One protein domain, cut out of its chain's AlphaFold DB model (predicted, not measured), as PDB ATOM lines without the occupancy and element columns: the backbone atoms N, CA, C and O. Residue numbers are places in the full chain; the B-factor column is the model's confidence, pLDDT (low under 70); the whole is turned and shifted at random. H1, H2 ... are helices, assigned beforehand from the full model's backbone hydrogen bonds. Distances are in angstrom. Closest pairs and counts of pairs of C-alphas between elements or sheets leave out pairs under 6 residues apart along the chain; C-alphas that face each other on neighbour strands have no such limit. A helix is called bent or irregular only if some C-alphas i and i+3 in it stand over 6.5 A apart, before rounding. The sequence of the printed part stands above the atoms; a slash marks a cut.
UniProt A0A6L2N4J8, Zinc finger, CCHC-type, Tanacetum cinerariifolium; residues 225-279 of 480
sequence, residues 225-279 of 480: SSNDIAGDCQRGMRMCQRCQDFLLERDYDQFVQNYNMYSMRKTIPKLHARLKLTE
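Overview. This is residues 225 to 279 of the 480 residues of the protein "Zinc finger, CCHC-type" of Tanacetum cinerariifolium (UniProt A0A6L2N4J8). A long, open U with an empty middle: H1 makes one arm, the chain turns at residues 245 to 251, and short H2 followed by long H3 makes the returning arm. The two long helices have no contact with each other, and residues 225 to 235 of H1 and 262 to 279 of H3 stick out as free arms. The printed part has 55 residues with three named helices, in the order H1, H2, H3, and no named strand; the class is all helix. The whole is loose, with a radius of gyration of the C-alphas of 13.8 A and spans of 43 by 20 by 14 A.

Along the chain. Find C-alpha 225 at (40.255, -20.851, 10.363); from there H1, residues 225 to 244, runs 28.2 A to C-alpha 244 at (41.064, 3.959, 23.758). Next look at residues 252 to 258, which are H2. H3, residues 261 to 279, then runs 26.7 A to C-alpha 279 at (48.398, -30.503, 25.453). H3 is neither bent nor irregular, but only just: C-alphas 266 and 269 are 6.4 A apart.

Arrangement. Begin with H1, which is near H2, with 5 pairs of C-alphas within 10 A. H1 and H3 are apart. H2 and H3 are close but not clearly touching; their closest C-alphas, of Val 256 and Tyr 262, are 6.7 A apart. Their lines are about perpendicular, at 76 degrees. Every O i to N i+4 pair is within hydrogen-bond range in H1 and H2, and 13 of 15 in H3.

Size, cuts and confidence. The two C-alphas farthest apart, of Glu 249 and Glu 279, are 43.3 A apart. The printed part has no cut. The link from H1 to H2 is short and that from H2 to H3 is tight. In the B-factor column the mean pLDDT of the printed part is 71.1; 23 residues are under 70, among them residues 237 to 253.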
ATOM      1  N   SER A 225      41.108 -21.230   9.226       74.12
ATOM      2  CA  SER A 225      40.255 -20.851  10.363       74.12
ATOM      3  C   SER A 225      41.049 -20.251  11.536       74.12
ATOM      4  O   SER A 225      40.629 -19.258  12.131       74.12
ATOM      5  N   SER A 226      42.237 -20.790  11.839       70.62
ATOM      6  CA  SER A 226      43.121 -20.232  12.874       70.62
ATOM      7  C   SER A 226      43.662 -18.841  12.513       70.62
ATOM      8  O   SER A 226      43.775 -17.975  13.385       70.62
ATOM      9  N   ASN A 227      43.989 -18.611  11.239       68.12
ATOM     10  CA  ASN A 227      44.457 -17.317  10.744       68.12
ATOM     11  C   ASN A 227      43.333 -16.276  10.703       68.12
ATOM     12  O   ASN A 227      43.592 -15.118  11.024       68.12
ATOM     13  N   ASP A 228      42.104 -16.674  10.370       70.12
ATOM     14  CA  ASP A 228      40.938 -15.784  10.355       70.12
ATOM     15  C   ASP A 228      40.605 -15.310  11.779       70.12
ATOM     16  O   ASP A 228      40.534 -14.106  12.036       70.12
ATOM     17  N   ILE A 229      40.554 -16.241  12.743       74.69
ATOM     18  CA  ILE A 229      40.394 -15.933  14.175       74.69
ATOM     19  C   ILE A 229      41.516 -15.000  14.664       74.69
ATOM     20  O   ILE A 229      41.249 -14.009  15.346       74.69
ATOM     21  N   ALA A 230      42.776 -15.266  14.299       66.62
ATOM     22  CA  ALA A 230      43.896 -14.391  14.653       66.62
ATOM     23  C   ALA A 230      43.794 -13.002  13.988       66.62
ATOM     24  O   ALA A 230      44.115 -11.987  14.616       66.62
ATOM     25  N   GLY A 231      43.323 -12.946  12.741       74.81
ATOM     26  CA  GLY A 231      43.088 -11.726  11.977       74.81
ATOM     27  C   GLY A 231      42.030 -10.839  12.622       74.81
ATOM     28  O   GLY A 231      42.273  -9.642  12.804       74.81
ATOM     29  N   ASP A 232      40.912 -11.420  13.054       70.25
ATOM     30  CA  ASP A 232      39.833 -10.689  13.716       70.25
ATOM     31  C   ASP A 232      40.158 -10.332  15.170       70.25
ATOM     32  O   ASP A 232      39.876  -9.205  15.580       70.25
ATOM     33  N   CYS A 233      40.895 -11.164  15.917       59.72
ATOM     34  CA  CYS A 233      41.502 -10.730  17.182       59.72
ATOM     35  C   CYS A 233      42.438  -9.522  16.978       59.72
ATOM     36  O   CYS A 233      42.404  -8.567  17.758       59.72
ATOM     37  N   GLN A 234      43.249  -9.506  15.913       64.94
ATOM     38  CA  GLN A 234      44.123  -8.369  15.595       64.94
ATOM     39  C   GLN A 234      43.347  -7.159  15.035       64.94
ATOM     40  O   GLN A 234      43.812  -6.020  15.149       64.94
ATOM     41  N   ARG A 235      42.178  -7.361  14.419       71.38
ATOM     42  CA  ARG A 235      41.257  -6.289  14.000       71.38
ATOM     43  C   ARG A 235      40.618  -5.642  15.230       71.38
ATOM     44  O   ARG A 235      40.749  -4.433  15.398       71.38
ATOM     45  N   GLY A 236      40.073  -6.460  16.132       76.00
ATOM     46  CA  GLY A 236      39.523  -6.055  17.425       76.00
ATOM     47  C   GLY A 236      40.530  -5.275  18.266       76.00
ATOM     48  O   GLY A 236      40.249  -4.141  18.626       76.00
ATOM     49  N   MET A 237      41.747  -5.790  18.482       61.62
ATOM     50  CA  MET A 237      42.784  -5.057  19.235       61.62
ATOM     51  C   MET A 237      43.143  -3.694  18.613       61.62
ATOM     52  O   MET A 237      43.370  -2.732  19.343       61.62
ATOM     53  N   ARG A 238      43.166  -3.574  17.276       67.31
ATOM     54  CA  ARG A 238      43.415  -2.286  16.596       67.31
ATOM     55  C   ARG A 238      42.231  -1.323  16.686       67.31
ATOM     56  O   ARG A 238      42.459  -0.116  16.698       67.31
ATOM     57  N   MET A 239      41.002  -1.831  16.758       67.00
ATOM     58  CA  MET A 239      39.825  -1.016  17.061       67.00
ATOM     59  C   MET A 239      39.850  -0.565  18.521       67.00
ATOM     60  O   MET A 239      39.779   0.630  18.758       67.00
ATOM     61  N   CYS A 240      40.080  -1.469  19.479       64.62
ATOM     62  CA  CYS A 240      40.191  -1.118  20.896       64.62
ATOM     63  C   CYS A 240      41.278  -0.071  21.162       64.62
ATOM     64  O   CYS A 240      41.017   0.840  21.933       64.62
ATOM     65  N   GLN A 241      42.442  -0.126  20.498       65.50
ATOM     66  CA  GLN A 241      43.450   0.936  20.627       65.50
ATOM     67  C   GLN A 241      42.924   2.284  20.108       65.50
ATOM     68  O   GLN A 241      42.956   3.264  20.839       65.50
ATOM     69  N   ARG A 242      42.369   2.337  18.887       63.19
ATOM     70  CA  ARG A 242      41.799   3.583  18.331       63.19
ATOM     71  C   ARG A 242      40.641   4.131  19.168       63.19
ATOM     72  O   ARG A 242      40.476   5.339  19.247       63.19
ATOM     73  N   CYS A 243      39.838   3.255  19.766       53.62
ATOM     74  CA  CYS A 243      38.758   3.633  20.666       53.62
ATOM     75  C   CYS A 243      39.297   4.066  22.035       53.62
ATOM     76  O   CYS A 243      38.758   5.001  22.600       53.62
ATOM     77  N   GLN A 244      40.381   3.483  22.548       57.53
ATOM     78  CA  GLN A 244      41.064   3.959  23.758       57.53
ATOM     79  C   GLN A 244      41.679   5.352  23.550       57.53
ATOM     80  O   GLN A 244      41.618   6.185  24.449       57.53
ATOM     81  N   ASP A 245      42.191   5.628  22.348       56.38
ATOM     82  CA  ASP A 245      42.691   6.947  21.943       56.38
ATOM     83  C   ASP A 245      41.551   7.988  21.747       56.38
ATOM     84  O   ASP A 245      41.830   9.171  21.560       56.38
ATOM     85  N   PHE A 246      40.274   7.566  21.784       56.44
ATOM     86  CA  PHE A 246      39.076   8.391  21.528       56.44
ATOM     87  C   PHE A 246      38.126   8.501  22.743       56.44
ATOM     88  O   PHE A 246      37.508   9.537  22.955       56.44
ATOM     89  N   LEU A 247      38.026   7.454  23.568       53.09
ATOM     90  CA  LEU A 247      37.122   7.317  24.722       53.09
ATOM     91  C   LEU A 247      37.758   7.799  26.039       53.09
ATOM     92  O   LEU A 247      37.494   7.240  27.103       53.09
ATOM     93  N   LEU A 248      38.599   8.839  25.991       56.94
ATOM     94  CA  LEU A 248      39.129   9.459  27.213       56.94
ATOM     95  C   LEU A 248      38.048  10.184  28.037       56.94
ATOM     96  O   LEU A 248      38.288  10.476  29.205       56.94
ATOM     97  N   GLU A 249      36.851  10.395  27.476       57.25
ATOM     98  CA  GLU A 249      35.666  10.804  28.230       57.25
ATOM     99  C   GLU A 249      34.433   9.909  27.950       57.25
ATOM    100  O   GLU A 249      33.975   9.761  26.820       57.25
ATOM    101  N   ARG A 250      33.863   9.401  29.054       49.44
ATOM    102  CA  ARG A 250      32.480   8.918  29.285       49.44
ATOM    103  C   ARG A 250      32.055   7.490  28.880       49.44
ATOM    104  O   ARG A 250      31.689   6.753  29.789       49.44
ATOM    105  N   ASP A 251      32.094   7.049  27.620       62.09
ATOM    106  CA  ASP A 251      31.277   5.877  27.188       62.09
ATOM    107  C   ASP A 251      31.998   4.511  27.028       62.09
ATOM    108  O   ASP A 251      31.723   3.736  26.107       62.09
ATOM    109  N   TYR A 252      32.911   4.162  27.943       67.69
ATOM    110  CA  TYR A 252      33.641   2.880  27.883       67.69
ATOM    111  C   TYR A 252      32.743   1.638  28.068       67.69
ATOM    112  O   TYR A 252      32.865   0.668  27.316       67.69
ATOM    113  N   ASP A 253      31.817   1.648  29.032       68.81
ATOM    114  CA  ASP A 253      31.008   0.458  29.334       68.81
ATOM    115  C   ASP A 253      29.961   0.161  28.249       68.81
ATOM    116  O   ASP A 253      29.740  -1.005  27.912       68.81
ATOM    117  N   GLN A 254      29.390   1.195  27.619       73.38
ATOM    118  CA  GLN A 254      28.501   1.025  26.465       73.38
ATOM    119  C   GLN A 254      29.257   0.450  25.255       73.38
ATOM    120  O   GLN A 254      28.729  -0.405  24.546       73.38
ATOM    121  N   PHE A 255      30.520   0.842  25.041       72.31
ATOM    122  CA  PHE A 255      31.379   0.247  24.012       72.31
ATOM    123  C   PHE A 255      31.638  -1.253  24.262       72.31
ATOM    124  O   PHE A 255      31.561  -2.052  23.325       72.31
ATOM    125  N   VAL A 256      31.876  -1.652  25.520       72.12
ATOM    126  CA  VAL A 256      32.107  -3.055  25.938       72.12
ATOM    127  C   VAL A 256      30.850  -3.940  25.833       72.12
ATOM    128  O   VAL A 256      30.975  -5.169  25.789       72.12
ATOM    129  N   GLN A 257      29.657  -3.337  25.769       68.56
ATOM    130  CA  GLN A 257      28.390  -4.024  25.489       68.56
ATOM    131  C   GLN A 257      28.063  -4.063  23.986       68.56
ATOM    132  O   GLN A 257      27.753  -5.133  23.461       68.56
ATOM    133  N   ASN A 258      28.165  -2.923  23.287       71.75
ATOM    134  CA  ASN A 258      27.811  -2.796  21.866       71.75
ATOM    135  C   ASN A 258      28.712  -3.650  20.963       71.75
ATOM    136  O   ASN A 258      28.230  -4.325  20.053       71.75
ATOM    137  N   TYR A 259      30.021  -3.661  21.225       65.12
ATOM    138  CA  TYR A 259      30.881  -4.718  20.708       65.12
ATOM    139  C   TYR A 259      30.759  -5.914  21.642       65.12
ATOM    140  O   TYR A 259      30.946  -5.774  22.846       65.12
ATOM    141  N   ASN A 260      30.511  -7.106  21.090       74.38
ATOM    142  CA  ASN A 260      30.225  -8.341  21.838       74.38
ATOM    143  C   ASN A 260      31.465  -8.938  22.567       74.38
ATOM    144  O   ASN A 260      31.689 -10.150  22.627       74.38
ATOM    145  N   MET A 261      32.306  -8.075  23.138       77.50
ATOM    146  CA  MET A 261      33.475  -8.409  23.943       77.50
ATOM    147  C   MET A 261      33.098  -9.133  25.234       77.50
ATOM    148  O   MET A 261      33.884  -9.952  25.711       77.50
ATOM    149  N   TYR A 262      31.905  -8.895  25.785       73.00
ATOM    150  CA  TYR A 262      31.443  -9.596  26.983       73.00
ATOM    151  C   TYR A 262      31.280 -11.113  26.758       73.00
ATOM    152  O   TYR A 262      31.670 -11.897  27.628       73.00
ATOM    153  N   SER A 263      30.812 -11.560  25.582       74.19
ATOM    154  CA  SER A 263      30.817 -12.996  25.253       74.19
ATOM    155  C   SER A 263      32.228 -13.516  24.959       74.19
ATOM    156  O   SER A 263      32.595 -14.571  25.478       74.19
ATOM    157  N   MET A 264      33.071 -12.755  24.244       73.62
ATOM    158  CA  MET A 264      34.472 -13.140  23.998       73.62
ATOM    159  C   MET A 264      35.264 -13.323  25.304       73.62
ATOM    160  O   MET A 264      36.012 -14.290  25.461       73.62
ATOM    161  N   ARG A 265      35.027 -12.465  26.304       74.75
ATOM    162  CA  ARG A 265      35.597 -12.583  27.658       74.75
ATOM    163  C   ARG A 265      35.172 -13.881  28.366       74.75
ATOM    164  O   ARG A 265      35.926 -14.382  29.198       74.75
ATOM    165  N   LYS A 266      34.014 -14.459  28.012       75.06
ATOM    166  CA  LYS A 266      33.524 -15.765  28.500       75.06
ATOM    167  C   LYS A 266      33.978 -16.961  27.642       75.06
ATOM    168  O   LYS A 266      34.019 -18.076  28.166       75.06
ATOM    169  N   THR A 267      34.335 -16.783  26.365       79.69
ATOM    170  CA  THR A 267      34.808 -17.884  25.495       79.69
ATOM    171  C   THR A 267      36.317 -18.112  25.564       79.69
ATOM    172  O   THR A 267      36.740 -19.269  25.545       79.69
ATOM    173  N   ILE A 268      37.133 -17.063  25.730       81.19
ATOM    174  CA  ILE A 268      38.603 -17.175  25.821       81.19
ATOM    175  C   ILE A 268      39.058 -18.175  26.913       81.19
ATOM    176  O   ILE A 268      39.864 -19.056  26.595       81.19
ATOM    177  N   PRO A 269      38.520 -18.161  28.155       85.06
ATOM    178  CA  PRO A 269      38.875 -19.160  29.168       85.06
ATOM    179  C   PRO A 269      38.486 -20.594  28.777       85.06
ATOM    180  O   PRO A 269      39.235 -21.529  29.060       85.06
ATOM    181  N   LYS A 270      37.348 -20.780  28.087       83.81
ATOM    182  CA  LYS A 270      36.883 -22.096  27.610       83.81
ATOM    183  C   LYS A 270      37.796 -22.650  26.510       83.81
ATOM    184  O   LYS A 270      38.118 -23.838  26.528       83.81
ATOM    185  N   LEU A 271      38.250 -21.798  25.589       82.06
ATOM    186  CA  LEU A 271      39.210 -22.168  24.544       82.06
ATOM    187  C   LEU A 271      40.571 -22.550  25.146       82.06
ATOM    188  O   LEU A 271      41.106 -23.612  24.834       82.06
ATOM    189  N   HIS A 272      41.090 -21.734  26.068       85.25
ATOM    190  CA  HIS A 272      42.338 -22.016  26.781       85.25
ATOM    191  C   HIS A 272      42.271 -23.330  27.584       85.25
ATOM    192  O   HIS A 272      43.218 -24.117  27.558       85.25
ATOM    193  N   ALA A 273      41.140 -23.618  28.239       90.12
ATOM    194  CA  ALA A 273      40.926 -24.884  28.941       90.12
ATOM    195  C   ALA A 273      40.950 -26.098  27.992       90.12
ATOM    196  O   ALA A 273      41.589 -27.100  28.318       90.12
ATOM    197  N   ARG A 274      40.325 -26.003  26.806       87.19
ATOM    198  CA  ARG A 274      40.382 -27.058  25.775       87.19
ATOM    199  C   ARG A 274      41.811 -27.287  25.276       87.19
ATOM    200  O   ARG A 274      42.280 -28.417  25.323       87.19
ATOM    201  N   LEU A 275      42.528 -26.227  24.896       79.81
ATOM    202  CA  LEU A 275      43.920 -26.322  24.424       79.81
ATOM    203  C   LEU A 275      44.846 -26.966  25.472       79.81
ATOM    204  O   LEU A 275      45.643 -27.842  25.141       79.81
ATOM    205  N   LYS A 276      44.691 -26.599  26.750       87.56
ATOM    206  CA  LYS A 276      45.452 -27.180  27.871       87.56
ATOM    207  C   LYS A 276      45.074 -28.636  28.182       87.56
ATOM    208  O   LYS A 276      45.859 -29.348  28.809       87.56
ATOM    209  N   LEU A 277      43.892 -29.092  27.765       85.38
ATOM    210  CA  LEU A 277      43.489 -30.497  27.840       85.38
ATOM    211  C   LEU A 277      44.098 -31.291  26.673       85.38
ATOM    212  O   LEU A 277      44.679 -32.346  26.908       85.38
ATOM    213  N   THR A 278      44.088 -30.741  25.453       81.94
ATOM    214  CA  THR A 278      44.789 -31.318  24.293       81.94
ATOM    215  C   THR A 278      46.296 -31.457  24.542       81.94
ATOM    216  O   THR A 278      46.852 -32.516  24.274       81.94
ATOM    217  N   GLU A 279      46.957 -30.450  25.129       83.56
ATOM    218  CA  GLU A 279      48.398 -30.503  25.453       83.56
ATOM    219  C   GLU A 279      48.757 -31.656  26.411       83.56
ATOM    220  O   GLU A 279      49.842 -32.232  26.315       83.56
TER     221      GLU A 279